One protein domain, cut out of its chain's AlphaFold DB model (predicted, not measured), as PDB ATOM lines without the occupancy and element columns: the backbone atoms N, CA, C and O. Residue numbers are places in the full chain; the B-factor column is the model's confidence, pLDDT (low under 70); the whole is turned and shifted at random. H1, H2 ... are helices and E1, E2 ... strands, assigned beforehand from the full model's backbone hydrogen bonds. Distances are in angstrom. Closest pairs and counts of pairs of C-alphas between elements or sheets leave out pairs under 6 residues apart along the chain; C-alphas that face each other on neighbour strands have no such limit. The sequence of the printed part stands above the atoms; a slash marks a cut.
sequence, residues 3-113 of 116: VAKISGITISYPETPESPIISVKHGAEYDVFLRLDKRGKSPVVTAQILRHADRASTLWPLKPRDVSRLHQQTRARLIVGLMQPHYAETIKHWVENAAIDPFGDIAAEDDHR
ATOM      1  N   VAL A   3     -32.935  20.684  59.326       73.25
ATOM      2  CA  VAL A   3     -33.428  21.554  58.268       73.25
ATOM      3  C   VAL A   3     -32.315  22.522  57.899       73.25
ATOM      4  O   VAL A   3     -31.802  23.243  58.752       73.25
ATOM      5  N   ALA A   4     -31.946  22.545  56.623       76.38
ATOM      6  CA  ALA A   4     -31.013  23.510  56.061       76.38
ATOM      7  C   ALA A   4     -31.761  24.472  55.138       76.38
ATOM      8  O   ALA A   4     -32.648  24.065  54.388       76.38
ATOM      9  N   LYS A   5     -31.378  25.751  55.170       78.75
ATOM     10  CA  LYS A   5     -31.874  26.757  54.230       78.75
ATOM     11  C   LYS A   5     -30.747  27.160  53.293       78.75
ATOM     12  O   LYS A   5     -29.738  27.698  53.738       78.75
ATOM     13  N   ILE A   6     -30.930  26.904  52.003       77.25
ATOM     14  CA  ILE A   6     -29.943  27.190  50.957       77.25
ATOM     15  C   ILE A   6     -30.650  27.991  49.875       77.25
ATOM     16  O   ILE A   6     -31.642  27.535  49.319       77.25
ATOM     17  N   SER A   7     -30.190  29.215  49.614       78.75
ATOM     18  CA  SER A   7     -30.821  30.120  48.633       78.75
ATOM     19  C   SER A   7     -32.319  30.361  48.866       78.75
ATOM     20  O   SER A   7     -33.098  30.461  47.924       78.75
ATOM     21  N   GLY A   8     -32.762  30.402  50.124       75.88
ATOM     22  CA  GLY A   8     -34.190  30.531  50.434       75.88
ATOM     23  C   GLY A   8     -34.983  29.221  50.390       75.88
ATOM     24  O   GLY A   8     -36.116  29.211  50.862       75.88
ATOM     25  N   ILE A   9     -34.391  28.126  49.907       75.31
ATOM     26  CA  ILE A   9     -35.020  26.807  49.796       75.31
ATOM     27  C   ILE A   9     -34.734  25.995  51.054       75.31
ATOM     28  O   ILE A   9     -33.585  25.857  51.478       75.31
ATOM     29  N   THR A  10     -35.796  25.451  51.635       79.00
ATOM     30  CA  THR A  10     -35.731  24.579  52.805       79.00
ATOM     31  C   THR A  10     -35.499  23.134  52.366       79.00
ATOM     32  O   THR A  10     -36.260  22.598  51.563       79.00
ATOM     33  N   ILE A  11     -34.459  22.503  52.906       73.38
ATOM     34  CA  ILE A  11     -34.118  21.097  52.689       73.38
ATOM     35  C   ILE A  11     -34.131  20.397  54.046       73.38
ATOM     36  O   ILE A  11     -33.302  20.683  54.908       73.38
ATOM     37  N   SER A  12     -35.076  19.480  54.224       70.25
ATOM     38  CA  SER A  12     -35.178  18.602  55.392       70.25
ATOM     39  C   SER A  12     -34.374  17.322  55.173       70.25
ATOM     40  O   SER A  12     -34.364  16.792  54.059       70.25
ATOM     41  N   TYR A  13     -33.705  16.826  56.213       66.50
ATOM     42  CA  TYR A  13     -32.853  15.639  56.136       66.50
ATOM     43  C   TYR A  13     -32.734  14.908  57.491       66.50
ATOM     44  O   TYR A  13     -32.960  15.508  58.553       66.50
ATOM     45  N   PRO A  14     -32.408  13.600  57.490       64.31
ATOM     46  CA  PRO A  14     -32.143  12.860  58.722       64.31
ATOM     47  C   PRO A  14     -30.838  13.339  59.378       64.31
ATOM     48  O   PRO A  14     -29.851  13.597  58.700       64.31
ATOM     49  N   GLU A  15     -30.824  13.463  60.707       57.81
ATOM     50  CA  GLU A  15     -29.625  13.843  61.470       57.81
ATOM     51  C   GLU A  15     -28.709  12.633  61.645       57.81
ATOM     52  O   GLU A  15     -28.680  12.005  62.699       57.81
ATOM     53  N   THR A  16     -27.983  12.281  60.587       62.50
ATOM     54  CA  THR A  16     -26.907  11.288  60.639       62.50
ATOM     55  C   THR A  16     -25.543  11.983  60.678       62.50
ATOM     56  O   THR A  16     -25.400  13.079  60.132       62.50
ATOM     57  N   PRO A  17     -24.529  11.384  61.333       56.03
ATOM     58  CA  PRO A  17     -23.171  11.938  61.380       56.03
ATOM     59  C   PRO A  17     -22.472  11.928  60.011       56.03
ATOM     60  O   PRO A  17     -21.556  12.715  59.783       56.03
ATOM     61  N   GLU A  18     -22.923  11.073  59.095       66.19
ATOM     62  CA  GLU A  18     -22.470  11.006  57.705       66.19
ATOM     63  C   GLU A  18     -23.341  11.894  56.814       66.19
ATOM     64  O   GLU A  18     -24.545  11.994  57.054       66.19
ATOM     65  N   SER A  19     -22.743  12.503  55.783       70.75
ATOM     66  CA  SER A  19     -23.407  13.358  54.791       70.75
ATOM     67  C   SER A  19     -24.631  12.674  54.167       70.75
ATOM     68  O   SER A  19     -24.473  11.822  53.283       70.75
ATOM     69  N   PRO A  20     -25.860  13.013  54.597       77.88
ATOM     70  CA  PRO A  20     -27.033  12.241  54.228       77.88
ATOM     71  C   PRO A  20     -27.343  12.388  52.742       77.88
ATOM     72  O   PRO A  20     -27.309  13.491  52.184       77.88
ATOM     73  N   ILE A  21     -27.701  11.269  52.110       80.12
ATOM     74  CA  ILE A  21     -28.298  11.262  50.774       80.12
ATOM     75  C   ILE A  21     -29.744  11.744  50.918       80.12
ATOM     76  O   ILE A  21     -30.559  11.106  51.578       80.12
ATOM     77  N   ILE A  22     -30.052  12.887  50.310       80.56
ATOM     78  CA  ILE A  22     -31.368  13.537  50.373       80.56
ATOM     79  C   ILE A  22     -32.230  13.258  49.134       80.56
ATOM     80  O   ILE A  22     -33.434  13.496  49.156       80.56
ATOM     81  N   SER A  23     -31.626  12.771  48.048       85.06
ATOM     82  CA  SER A  23     -32.320  12.341  46.830       85.06
ATOM     83  C   SER A  23     -31.427  11.374  46.061       85.06
ATOM     84  O   SER A  23     -30.215  11.567  46.001       85.06
ATOM     85  N   VAL A  24     -32.015  10.339  45.469       88.44
ATOM     86  CA  VAL A  24     -31.298   9.361  44.648       88.44
ATOM     87  C   VAL A  24     -32.109   9.050  43.400       88.44
ATOM     88  O   VAL A  24     -33.333   8.931  43.458       88.44
ATOM     89  N   LYS A  25     -31.428   8.917  42.263       89.62
ATOM     90  CA  LYS A  25     -32.024   8.425  41.028       89.62
ATOM     91  C   LYS A  25     -31.049   7.498  40.326       89.62
ATOM     92  O   LYS A  25     -29.971   7.928  39.927       89.62
ATOM     93  N   HIS A  26     -31.487   6.262  40.124       89.50
ATOM     94  CA  HIS A  26     -30.757   5.293  39.324       89.50
ATOM     95  C   HIS A  26     -31.114   5.408  37.837       89.50
ATOM     96  O   HIS A  26     -32.206   5.869  37.458       89.50
ATOM     97  N   GLY A  27     -30.192   5.009  36.973       86.25
ATOM     98  CA  GLY A  27     -30.369   5.065  35.527       86.25
ATOM     99  C   GLY A  27     -29.635   3.975  34.772       86.25
ATOM    100  O   GLY A  27     -28.854   3.222  35.335       86.25
ATOM    101  N   ALA A  28     -29.913   3.889  33.470       87.00
ATOM    102  CA  ALA A  28     -29.192   2.971  32.596       87.00
ATOM    103  C   ALA A  28     -27.724   3.405  32.449       87.00
ATOM    104  O   ALA A  28     -26.818   2.596  32.630       87.00
ATOM    105  N   GLU A  29     -27.494   4.696  32.193       87.50
ATOM    106  CA  GLU A  29     -26.154   5.249  31.947       87.50
ATOM    107  C   GLU A  29     -25.534   5.932  33.172       87.50
ATOM    108  O   GLU A  29     -24.314   5.876  33.356       87.50
ATOM    109  N   TYR A  30     -26.374   6.555  34.004       88.12
ATOM    110  CA  TYR A  30     -25.949   7.350  35.152       88.12
ATOM    111  C   TYR A  30     -26.789   7.081  36.392       88.12
ATOM    112  O   TYR A  30     -28.023   7.100  36.331       88.12
ATOM    113  N   ASP A  31     -26.099   6.992  37.523       91.88
ATOM    114  CA  ASP A  31     -26.683   7.089  38.851       91.88
ATOM    115  C   ASP A  31     -26.349   8.452  39.467       91.88
ATOM    116  O   ASP A  31     -25.218   8.936  39.386       91.88
ATOM    117  N   VAL A  32     -27.341   9.083  40.095       90.50
ATOM    118  CA  VAL A  32     -27.197  10.396  40.732       90.50
ATOM    119  C   VAL A  32     -27.623  10.321  42.190       90.50
ATOM    120  O   VAL A  32     -28.752   9.943  42.504       90.50
ATOM    121  N   PHE A  33     -26.737  10.762  43.078       90.00
ATOM    122  CA  PHE A  33     -26.972  10.862  44.513       90.00
ATOM    123  C   PHE A  33     -26.792  12.310  44.945       90.00
ATOM    124  O   PHE A  33     -25.701  12.868  44.858       90.00
ATOM    125  N   LEU A  34     -27.851  12.932  45.443       88.25
ATOM    126  CA  LEU A  34     -27.771  14.252  46.039       88.25
ATOM    127  C   LEU A  34     -27.507  14.119  47.531       88.25
ATOM    128  O   LEU A  34     -28.274  13.474  48.246       88.25
ATOM    129  N   ARG A  35     -26.448  14.760  48.001       87.19
ATOM    130  CA  ARG A  35     -26.037  14.784  49.399       87.19
ATOM    131  C   ARG A  35     -26.091  16.188  49.957       87.19
ATOM    132  O   ARG A  35     -25.913  17.170  49.236       87.19
ATOM    133  N   LEU A  36     -26.319  16.260  51.260       83.44
ATOM    134  CA  LEU A  36     -26.148  17.483  52.018       83.44
ATOM    135  C   LEU A  36     -24.913  17.355  52.908       83.44
ATOM    136  O   LEU A  36     -24.877  16.550  53.828       83.44
ATOM    137  N   ASP A  37     -23.912  18.177  52.640       79.00
ATOM    138  CA  ASP A  37     -22.681  18.282  53.410       79.00
ATOM    139  C   ASP A  37     -22.700  19.531  54.301       79.00
ATOM    140  O   ASP A  37     -23.482  20.468  54.108       79.00
ATOM    141  N   LYS A  38     -21.775  19.590  55.263       74.31
ATOM    142  CA  LYS A  38     -21.427  20.823  55.981       74.31
ATOM    143  C   LYS A  38     -19.987  21.199  55.653       74.31
ATOM    144  O   LYS A  38     -19.073  20.420  55.902       74.31
ATOM    145  N   ARG A  39     -19.763  22.412  55.140       74.56
ATOM    146  CA  ARG A  39     -18.423  23.013  55.047       74.56
ATOM    147  C   ARG A  39     -18.323  24.127  56.083       74.56
ATOM    148  O   ARG A  39     -18.883  25.210  55.914       74.56
ATOM    149  N   GLY A  40     -17.652  23.833  57.197       77.12
ATOM    150  CA  GLY A  40     -17.661  24.698  58.375       77.12
ATOM    151  C   GLY A  40     -19.069  24.799  58.972       77.12
ATOM    152  O   GLY A  40     -19.682  23.785  59.295       77.12
ATOM    153  N   LYS A  41     -19.599  26.023  59.097       72.94
ATOM    154  CA  LYS A  41     -20.970  26.276  59.585       72.94
ATOM    155  C   LYS A  41     -22.026  26.310  58.473       72.94
ATOM    156  O   LYS A  41     -23.211  26.422  58.777       72.94
ATOM    157  N   SER A  42     -21.615  26.216  57.209       76.31
ATOM    158  CA  SER A  42     -22.507  26.393  56.063       76.31
ATOM    159  C   SER A  42     -22.915  25.048  55.458       76.31
ATOM    160  O   SER A  42     -22.040  24.221  55.176       76.31
ATOM    161  N   PRO A  43     -24.217  24.811  55.226       76.38
ATOM    162  CA  PRO A  43     -24.673  23.638  54.497       76.38
ATOM    163  C   PRO A  43     -24.334  23.772  53.005       76.38
ATOM    164  O   PRO A  43     -24.478  24.847  52.420       76.38
ATOM    165  N   VAL A  44     -23.888  22.681  52.390       82.94
ATOM    166  CA  VAL A  44     -23.536  22.596  50.966       82.94
ATOM    167  C   VAL A  44     -24.265  21.405  50.365       82.94
ATOM    168  O   VAL A  44     -24.289  20.339  50.964       82.94
ATOM    169  N   VAL A  45     -24.865  21.574  49.189       86.75
ATOM    170  CA  VAL A  45     -25.462  20.451  48.457       86.75
ATOM    171  C   VAL A  45     -24.449  19.942  47.444       86.75
ATOM    172  O   VAL A  45     -23.924  20.729  46.659       86.75
ATOM    173  N   THR A  46     -24.206  18.638  47.433       88.81
ATOM    174  CA  THR A  46     -23.271  17.993  46.509       88.81
ATOM    175  C   THR A  46     -24.001  16.904  45.741       88.81
ATOM    176  O   THR A  46     -24.655  16.057  46.342       88.81
ATOM    177  N   ALA A  47     -23.896  16.897  44.417       90.25
ATOM    178  CA  ALA A  47     -24.370  15.796  43.593       90.25
ATOM    179  C   ALA A  47     -23.206  14.846  43.292       90.25
ATOM    180  O   ALA A  47     -22.253  15.225  42.622       90.25
ATOM    181  N   GLN A  48     -23.272  13.612  43.784       91.44
ATOM    182  CA  GLN A  48     -22.415  12.537  43.303       91.44
ATOM    183  C   GLN A  48     -23.044  11.929  42.055       91.44
ATOM    184  O   GLN A  48     -24.200  11.509  42.089       91.44
ATOM    185  N   ILE A  49     -22.282  11.875  40.969       91.88
ATOM    186  CA  ILE A  49     -22.736  11.341  39.686       91.88
ATOM    187  C   ILE A  49     -21.799  10.200  39.306       91.88
ATOM    188  O   ILE A  49     -20.586  10.390  39.228       91.88
ATOM    189  N   LEU A  50     -22.369   9.017  39.108       92.81
ATOM    190  CA  LEU A  50     -21.673   7.806  38.696       92.81
ATOM    191  C   LEU A  50     -22.061   7.496  37.250       92.81
ATOM    192  O   LEU A  50     -23.243   7.358  36.952       92.81
ATOM    193  N   ARG A  51     -21.072   7.371  36.364       91.94
ATOM    194  CA  ARG A  51     -21.248   6.933  34.976       91.94
ATOM    195  C   ARG A  51     -20.912   5.450  34.866       91.94
ATOM    196  O   ARG A  51     -19.843   5.012  35.287       91.94
ATOM    197  N   HIS A  52     -21.819   4.659  34.299       90.62
ATOM    198  CA  HIS A  52     -21.675   3.201  34.274       90.62
ATOM    199  C   HIS A  52     -20.679   2.697  33.226       90.62
ATOM    200  O   HIS A  52     -20.000   1.701  33.475       90.62
ATOM    201  N   ALA A  53     -20.565   3.386  32.086       89.00
ATOM    202  CA  ALA A  53     -19.748   2.953  30.948       89.00
ATOM    203  C   ALA A  53     -18.267   2.736  31.308       89.00
ATOM    204  O   ALA A  53     -17.657   1.763  30.877       89.00
ATOM    205  N   ASP A  54     -17.708   3.620  32.131       88.62
ATOM    206  CA  ASP A  54     -16.307   3.611  32.558       88.62
ATOM    207  C   ASP A  54     -16.143   3.521  34.082       88.62
ATOM    208  O   ASP A  54     -15.026   3.590  34.594       88.62
ATOM    209  N   ARG A  55     -17.252   3.349  34.814       87.56
ATOM    210  CA  ARG A  55     -17.304   3.353  36.285       87.56
ATOM    211  C   ARG A  55     -16.703   4.621  36.903       87.56
ATOM    212  O   ARG A  55     -16.231   4.587  38.040       87.56
ATOM    213  N   ALA A  56     -16.720   5.739  36.178       87.44
ATOM    214  CA  ALA A  56     -16.239   7.010  36.692       87.44
ATOM    215  C   ALA A  56     -17.256   7.621  37.663       87.44
ATOM    216  O   ALA A  56     -18.461   7.616  37.414       87.44
ATOM    217  N   SER A  57     -16.767   8.198  38.761       90.38
ATOM    218  CA  SER A  57     -17.578   8.952  39.717       90.38
ATOM    219  C   SER A  57     -17.032  10.365  39.849       90.38
ATOM    220  O   SER A  57     -15.824  10.557  39.950       90.38
ATOM    221  N   THR A  58     -17.929  11.340  39.931       90.25
ATOM    222  CA  THR A  58     -17.596  12.747  40.172       90.25
ATOM    223  C   THR A  58     -18.464  13.331  41.286       90.25
ATOM    224  O   THR A  58     -19.559  12.832  41.562       90.25
ATOM    225  N   LEU A  59     -17.956  14.362  41.962       88.25
ATOM    226  CA  LEU A  59     -18.651  15.096  43.018       88.25
ATOM    227  C   LEU A  59     -18.830  16.543  42.580       88.25
ATOM    228  O   LEU A  59     -17.870  17.305  42.517       88.25
ATOM    229  N   TRP A  60     -20.076  16.926  42.328       87.00
ATOM    230  CA  TRP A  60     -20.443  18.250  41.864       87.00
ATOM    231  C   TRP A  60     -21.043  19.103  42.986       87.00
ATOM    232  O   TRP A  60     -22.206  18.902  43.354       87.00
ATOM    233  N   PRO A  61     -20.282  20.049  43.569       86.06
ATOM    234  CA  PRO A  61     -20.827  20.972  44.556       86.06
ATOM    235  C   PRO A  61     -21.777  21.962  43.871       86.06
ATOM    236  O   PRO A  61     -21.364  22.772  43.043       86.06
ATOM    237  N   LEU A  62     -23.055  21.929  44.243       85.19
ATOM    238  CA  LEU A  62     -24.060  22.827  43.685       85.19
ATOM    239  C   LEU A  62     -23.907  24.225  44.279       85.19
ATOM    240  O   LEU A  62     -23.968  24.416  45.499       85.19
ATOM    241  N   LYS A  63     -23.775  25.236  43.416       86.44
ATOM    242  CA  LYS A  63     -23.773  26.634  43.855       86.44
ATOM    243  C   LYS A  63     -25.204  27.059  44.213       86.44
ATOM    244  O   LYS A  63     -26.172  26.488  43.704       86.44
ATOM    245  N   PRO A  64     -25.380  28.125  45.015       81.56
ATOM    246  CA  PRO A  64     -26.695  28.678  45.355       81.56
ATOM    247  C   PRO A  64     -27.653  28.870  44.163       81.56
ATOM    248  O   PRO A  64     -28.860  28.622  44.283       81.56
ATOM    249  N   ARG A  65     -27.116  29.281  43.005       84.31
ATOM    250  CA  ARG A  65     -27.861  29.441  41.746       84.31
ATOM    251  C   ARG A  65     -28.327  28.108  41.152       84.31
ATOM    252  O   ARG A  65     -29.458  28.025  40.680       84.31
ATOM    253  N   ASP A  66     -27.499  27.069  41.234       84.25
ATOM    254  CA  ASP A  66     -27.792  25.744  40.682       84.25
ATOM    255  C   ASP A  66     -28.887  25.080  41.515       84.25
ATOM    256  O   ASP A  66     -29.847  24.563  40.956       84.25
ATOM    257  N   VAL A  67     -28.822  25.217  42.845       82.75
ATOM    258  CA  VAL A  67     -29.878  24.769  43.773       82.75
ATOM    259  C   VAL A  67     -31.212  25.468  43.484       82.75
ATOM    260  O   VAL A  67     -32.265  24.830  43.492       82.75
ATOM    261  N   SER A  68     -31.185  26.767  43.177       83.50
ATOM    262  CA  SER A  68     -32.397  27.531  42.845       83.50
ATOM    263  C   SER A  68     -33.016  27.083  41.520       83.50
ATOM    264  O   SER A  68     -34.220  26.828  41.452       83.50
ATOM    265  N   ARG A  69     -32.184  26.928  40.480       84.81
ATOM    266  CA  ARG A  69     -32.599  26.424  39.163       84.81
ATOM    267  C   ARG A  69     -33.142  25.001  39.265       84.81
ATOM    268  O   ARG A  69     -34.191  24.710  38.696       84.81
ATOM    269  N   LEU A  70     -32.453  24.143  40.014       85.38
ATOM    270  CA  LEU A  70     -32.856  22.770  40.295       85.38
ATOM    271  C   LEU A  70     -34.257  22.746  40.899       85.38
ATOM    272  O   LEU A  70     -35.161  22.145  40.329       85.38
ATOM    273  N   HIS A  71     -34.467  23.496  41.982       83.50
ATOM    274  CA  HIS A  71     -35.759  23.588  42.652       83.50
ATOM    275  C   HIS A  71     -36.884  24.066  41.727       83.50
ATOM    276  O   HIS A  71     -37.956  23.460  41.695       83.50
ATOM    277  N   GLN A  72     -36.650  25.122  40.946       82.56
ATOM    278  CA  GLN A  72     -37.640  25.636  39.997       82.56
ATOM    279  C   GLN A  72     -38.001  24.605  38.923       82.56
ATOM    280  O   GLN A  72     -39.180  24.416  38.627       82.56
ATOM    281  N   GLN A  73     -37.012  23.911  38.360       82.19
ATOM    282  CA  GLN A  73     -37.254  22.933  37.303       82.19
ATOM    283  C   GLN A  73     -37.902  21.652  37.827       82.19
ATOM    284  O   GLN A  73     -38.794  21.120  37.171       82.19
ATOM    285  N   THR A  74     -37.537  21.194  39.025       77.25
ATOM    286  CA  THR A  74     -38.228  20.078  39.686       77.25
ATOM    287  C   THR A  74     -39.692  20.422  39.954       77.25
ATOM    288  O   THR A  74     -40.565  19.602  39.679       77.25
ATOM    289  N   ARG A  75     -39.990  21.654  40.401       77.50
ATOM    290  CA  ARG A  75     -41.374  22.140  40.553       77.50
ATOM    291  C   ARG A  75     -42.137  22.174  39.235       77.50
ATOM    292  O   ARG A  75     -43.271  21.713  39.181       77.50
ATOM    293  N   ALA A  76     -41.531  22.744  38.195       75.00
ATOM    294  CA  ALA A  76     -42.180  22.944  36.903       75.00
ATOM    295  C   ALA A  76     -42.483  21.625  36.180       75.00
ATOM    296  O   ALA A  76     -43.476  21.529  35.467       75.00
ATOM    297  N   ARG A  77     -41.645  20.601  36.374       65.31
ATOM    298  CA  ARG A  77     -41.792  19.302  35.708       65.31
ATOM    299  C   ARG A  77     -42.888  18.407  36.300       65.31
ATOM    300  O   ARG A  77     -43.082  17.322  35.769       65.31
ATOM    301  N   LEU A  78     -43.583  18.823  37.371       55.47
ATOM    302  CA  LEU A  78     -44.611  18.018  38.061       55.47
ATOM    303  C   LEU A  78     -44.152  16.572  38.334       55.47
ATOM    304  O   LEU A  78     -44.962  15.646  38.339       55.47
ATOM    305  N   ILE A  79     -42.847  16.370  38.549       53.62
ATOM    306  CA  ILE A  79     -42.308  15.059  38.900       53.62
ATOM    307  C   ILE A  79     -42.875  14.750  40.293       53.62
ATOM    308  O   ILE A  79     -42.667  15.499  41.246       53.62
ATOM    309  N   VAL A  80     -43.743  13.748  40.321       43.09
ATOM    310  CA  VAL A  80     -44.909  13.608  41.201       43.09
ATOM    311  C   VAL A  80     -44.635  13.808  42.704       43.09
ATOM    312  O   VAL A  80     -43.885  13.074  43.329       43.09
ATOM    313  N   GLY A  81     -45.383  14.721  43.332       40.12
ATOM    314  CA  GLY A  81     -45.879  14.568  44.710       40.12
ATOM    315  C   GLY A  81     -44.975  14.939  45.891       40.12
ATOM    316  O   GLY A  81     -45.513  15.329  46.923       40.12
ATOM    317  N   LEU A  82     -43.644  14.889  45.796       45.47
ATOM    318  CA  LEU A  82     -42.771  15.237  46.929       45.47
ATOM    319  C   LEU A  82     -41.537  16.017  46.458       45.47
ATOM    320  O   LEU A  82     -40.750  15.551  45.645       45.47
ATOM    321  N   MET A  83     -41.342  17.224  46.992       56.75
ATOM    322  CA  MET A  83     -40.330  18.182  46.512       56.75
ATOM    323  C   MET A  83     -38.863  17.734  46.645       56.75
ATOM    324  O   MET A  83     -37.994  18.344  46.032       56.75
ATOM    325  N   GLN A  84     -38.569  16.719  47.459       56.69
ATOM    326  CA  GLN A  84     -37.204  16.295  47.790       56.69
ATOM    327  C   GLN A  84     -36.711  15.027  47.063       56.69
ATOM    328  O   GLN A  84     -35.551  15.040  46.657       56.69
ATOM    329  N   PRO A  85     -37.512  13.970  46.802       62.44
ATOM    330  CA  PRO A  85     -37.006  12.791  46.089       62.44
ATOM    331  C   PRO A  85     -36.593  13.038  44.627       62.44
ATOM    332  O   PRO A  85     -35.789  12.266  44.114       62.44
ATOM    333  N   HIS A  86     -37.047  14.113  43.969       73.44
ATOM    334  CA  HIS A  86     -36.873  14.301  42.515       73.44
ATOM    335  C   HIS A  86     -35.731  15.237  42.082       73.44
ATOM    336  O   HIS A  86     -35.547  15.488  40.885       73.44
ATOM    337  N   TYR A  87     -34.930  15.751  43.016       84.44
ATOM    338  CA  TYR A  87     -33.776  16.576  42.648       84.44
ATOM    339  C   TYR A  87     -32.711  15.778  41.884       84.44
ATOM    340  O   TYR A  87     -32.241  16.242  40.846       84.44
ATOM    341  N   ALA A  88     -32.391  14.557  42.319       87.94
ATOM    342  CA  ALA A  88     -31.466  13.681  41.600       87.94
ATOM    343  C   ALA A  88     -31.960  13.359  40.180       87.94
ATOM    344  O   ALA A  88     -31.168  13.309  39.246       87.94
ATOM    345  N   GLU A  89     -33.272  13.222  39.989       87.25
ATOM    346  CA  GLU A  89     -33.882  13.007  38.673       87.25
ATOM    347  C   GLU A  89     -33.747  14.224  37.755       87.25
ATOM    348  O   GLU A  89     -33.457  14.090  36.568       87.25
ATOM    349  N   THR A  90     -33.881  15.428  38.308       87.25
ATOM    350  CA  THR A  90     -33.681  16.658  37.534       87.25
ATOM    351  C   THR A  90     -32.219  16.822  37.117       87.25
ATOM    352  O   THR A  90     -31.967  17.150  35.960       87.25
ATOM    353  N   ILE A  91     -31.270  16.528  38.013       88.50
ATOM    354  CA  ILE A  91     -29.830  16.543  37.705       88.50
ATOM    355  C   ILE A  91     -29.488  15.479  36.666       88.50
ATOM    356  O   ILE A  91     -28.798  15.784  35.701       88.50
ATOM    357  N   LYS A  92     -30.010  14.256  36.812       88.69
ATOM    358  CA  LYS A  92     -29.823  13.185  35.828       88.69
ATOM    359  C   LYS A  92     -30.259  13.636  34.436       88.69
ATOM    360  O   LYS A  92     -29.487  13.535  33.493       88.69
ATOM    361  N   HIS A  93     -31.431  14.258  34.331       87.50
ATOM    362  CA  HIS A  93     -31.870  14.859  33.076       87.50
ATOM    363  C   HIS A  93     -30.955  15.982  32.569       87.50
ATOM    364  O   HIS A  93     -30.916  16.204  31.364       87.50
ATOM    365  N   TRP A  94     -30.256  16.733  33.425       88.50
ATOM    366  CA  TRP A  94     -29.284  17.724  32.947       88.50
ATOM    367  C   TRP A  94     -28.071  17.053  32.315       88.50
ATOM    368  O   TRP A  94     -27.638  17.498  31.258       88.50
ATOM    369  N   VAL A  95     -27.574  15.980  32.932       87.81
ATOM    370  CA  VAL A  95     -26.448  15.191  32.412       87.81
ATOM    371  C   VAL A  95     -26.828  14.516  31.093       87.81
ATOM    372  O   VAL A  95     -26.132  14.684  30.100       87.81
ATOM    373  N   GLU A  96     -27.969  13.821  31.048       85.88
ATOM    374  CA  GLU A  96     -28.433  13.095  29.852       85.88
ATOM    375  C   GLU A  96     -28.695  14.021  28.657       85.88
ATOM    376  O   GLU A  96     -28.454  13.641  27.517       85.88
ATOM    377  N   ASN A  97     -29.162  15.251  28.901       85.56
ATOM    378  CA  ASN A  97     -29.395  16.235  27.838       85.56
ATOM    379  C   ASN A  97     -28.178  17.136  27.565       85.56
ATOM    380  O   ASN A  97     -28.336  18.168  26.912       85.56
ATOM    381  N   ALA A  98     -26.996  16.805  28.103       81.81
ATOM    382  CA  ALA A  98     -25.774  17.604  27.988       81.81
ATOM    383  C   ALA A  98     -25.951  19.087  28.394       81.81
ATOM    384  O   ALA A  98     -25.248  19.975  27.917       81.81
ATOM    385  N   ALA A  99     -26.902  19.377  29.288       80.50
ATOM    386  CA  ALA A  99     -27.102  20.715  29.842       80.50
ATOM    387  C   ALA A  99     -26.021  21.084  30.874       80.50
ATOM    388  O   ALA A  99     -25.902  22.258  31.232       80.50
ATOM    389  N   ILE A 100     -25.293  20.076  31.366       81.69
ATOM    390  CA  ILE A 100     -24.081  20.159  32.185       81.69
ATOM    391  C   ILE A 100     -23.136  19.021  31.774       81.69
ATOM    392  O   ILE A 100     -23.623  17.943  31.419       81.69
ATOM    393  N   ASP A 101     -21.821  19.217  31.896       82.81
ATOM    394  CA  ASP A 101     -20.846  18.123  31.846       82.81
ATOM    395  C   ASP A 101     -20.133  18.006  33.204       82.81
ATOM    396  O   ASP A 101     -19.107  18.644  33.439       82.81
ATOM    397  N   PRO A 102     -20.638  17.175  34.133       78.31
ATOM    398  CA  PRO A 102     -20.072  17.071  35.474       78.31
ATOM    399  C   PRO A 102     -18.698  16.377  35.496       78.31
ATOM    400  O   PRO A 102     -18.044  16.356  36.540       78.31
ATOM    401  N   PHE A 103     -18.253  15.789  34.382       81.00
ATOM    402  CA  PHE A 103     -16.942  15.150  34.273       81.00
ATOM    403  C   PHE A 103     -15.905  16.086  33.634       81.00
ATOM    404  O   PHE A 103     -14.736  16.019  34.009       81.00
ATOM    405  N   GLY A 104     -16.321  16.979  32.732       72.06
ATOM    406  CA  GLY A 104     -15.469  18.006  32.122       72.06
ATOM    407  C   GLY A 104     -15.395  19.320  32.909       72.06
ATOM    408  O   GLY A 104     -14.302  19.830  33.153       72.06
ATOM    409  N   ASP A 105     -16.533  19.849  33.373       59.97
ATOM    410  CA  ASP A 105     -16.623  21.185  33.992       59.97
ATOM    411  C   ASP A 105     -15.929  21.263  35.367       59.97
ATOM    412  O   ASP A 105     -15.447  22.319  35.778       59.97
ATOM    413  N   ILE A 106     -15.852  20.143  36.093       56.69
ATOM    414  CA  ILE A 106     -15.277  20.087  37.451       56.69
ATOM    415  C   ILE A 106     -13.752  19.959  37.408       56.69
ATOM    416  O   ILE A 106     -13.068  20.519  38.264       56.69
ATOM    417  N   ALA A 107     -13.209  19.294  36.382       50.50
ATOM    418  CA  ALA A 107     -11.767  19.225  36.165       50.50
ATOM    419  C   ALA A 107     -11.161  20.629  35.970       50.50
ATOM    420  O   ALA A 107     -10.078  20.902  36.480       50.50
ATOM    421  N   ALA A 108     -11.897  21.545  35.327       48.16
ATOM    422  CA  ALA A 108     -11.475  22.933  35.142       48.16
ATOM    423  C   ALA A 108     -11.486  23.766  36.446       48.16
ATOM    424  O   ALA A 108     -10.639  24.642  36.620       48.16
ATOM    425  N   GLU A 109     -12.408  23.509  37.384       48.81
ATOM    426  CA  GLU A 109     -12.436  24.211  38.682       48.81
ATOM    427  C   GLU A 109     -11.364  23.708  39.670       48.81
ATOM    428  O   GLU A 109     -10.888  24.496  40.492       48.81
ATOM    429  N   ASP A 110     -10.956  22.436  39.598       44.09
ATOM    430  CA  ASP A 110      -9.888  21.883  40.449       44.09
ATOM    431  C   ASP A 110      -8.487  22.349  39.994       44.09
ATOM    432  O   ASP A 110      -7.636  22.679  40.826       44.09
ATOM    433  N   ASP A 111      -8.261  22.498  38.681       37.09
ATOM    434  CA  ASP A 111      -6.986  22.997  38.132       37.09
ATOM    435  C   ASP A 111      -6.719  24.469  38.502       37.09
ATOM    436  O   ASP A 111      -5.596  24.855  38.846       37.09
ATOM    437  N   HIS A 112      -7.774  25.287  38.561       37.81
ATOM    438  CA  HIS A 112      -7.694  26.664  39.056       37.81
ATOM    439  C   HIS A 112      -7.405  26.767  40.559       37.81
ATOM    440  O   HIS A 112      -6.978  27.821  41.031       37.81
ATOM    441  N   ARG A 113      -7.628  25.699  41.332       42.47
ATOM    442  CA  ARG A 113      -7.393  25.690  42.782       42.47
ATOM    443  C   ARG A 113      -6.008  25.181  43.172       42.47
ATOM    444  O   ARG A 113      -5.583  25.423  44.296       42.47
TER     445      ARG A 113
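AT A GLANCE: This is residues 3 to 113 of the 116 residues of an uncharacterized protein of Halomonas sp. TQ8S (UniProt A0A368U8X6). A twisted sheet of four antiparallel strands, E3 to E6, has helix H2 packed over E3 and E4, while helix H1 reaches from the E5 and E6 side of the sheet to H2 and crosses it nearly at a right angle. A small hairpin, E1 and E2, crosses the large sheet near the turn between E4 and E5 and also packs on H1; the two sheets are only partly face to face, and residues 108 to 113 of the last helix, H3, stick out. The printed part has 111 residues, with six named strands followed by three named helices, E1 E2 E3 E4 E5 E6 H1 H2 H3; the large sheet has the order E3 - E4 - E5 - E6, and the class is mixed, helices and strands. The whole is compact, with a radius of gyration of the C-alphas of 13.7 A and spans of 35 by 35 by 25 A.

IN THESE COORDINATES: In the large sheet, E3 is residues 21 to 25, E4 is residues 30 to 39, E5 is residues 42 to 51 and E6 is residues 56 to 62. From first to last C-alpha E4 measures 26.4 A, E5 28.7 A and E6 19.0 A. E4 bends by 52 degrees at residue 36. The small sheet is E1, residues 3 to 6, beginning at C-alpha 3 (-33.428, 21.554, 58.268), and E2, residues 9 to 13. H1 is residues 64 to 76, 18.5 A long, and begins at C-alpha 64 (-26.695, 28.678, 45.355). H2 is residues 87 to 96, 14.3 A long. H3 is residues 105 to 113, 13.5 A long, and ends at C-alpha 113 (-7.393, 25.690, 42.782).

HOW THE PARTS SIT: E3, E4, E5 and E6 form a meander, each strand the antiparallel neighbour of the one before, with E3 and E6 as edge strands. In the hairpin E3 and E4, N 25 and O 32 are 2.9 A apart, within hydrogen-bond range. In the hairpin E4 and E5, N 35 and O 46 are 2.8 A apart, and in the hairpin E5 and E6, N 47 and O 60 are 2.8 A apart. H1 and H2 make two layers with this sheet, helices on one face of it. H2 lies over E3 and E4 at a height over the sheet of 7.8 A, slantwise to the strands at 53 degrees to E4 on the local plane; its closest C-alphas to E3 are those of Val 24 and Ala 88, 5.3 A. H1 is on the sheet with its residues 64 to 70; its closest C-alphas to E5 are those of Val 45 and Val 67, 7.8 A. H1 touches H2 with residues 70 to 74 alone, about perpendicular at 84 degrees, the closest C-alphas being those of Thr 74 and Thr 90, 6.1 A. The two sheets form a sandwich, two sheets face to face, with the strands of the one at 84 degrees to those of the other; the closest C-alphas of E1 and E5 are those of Ala 4 and Pro 43, 6.5 A. In the hairpin E1 and E2, N 4 and O 11 are 2.9 A apart. The closest C-alphas of E1 and H1 are those of Ile 6 and Pro 64, 6.6 A. H3 only grazes the large sheet with residues 105 to 107, and is apart from H1 and H2. Every O i to N i+4 pair is within hydrogen-bond range in H1 and H2; in H3 2 of 5 are, beside 2 of 6 O i to N i+3 pairs.

THE WHOLE: The C-alphas farthest apart are those of Gly 81 and His 112, 40.5 A. The printed part, residues 3 to 113, has no cut. No link is long; those from E2 to E3, H1 to H2 and H2 to H3 are short but not tight. The mean pLDDT of the printed part is 76.9, and residues 13 to 18, 77 to 85 and 105 to 113 are under 70.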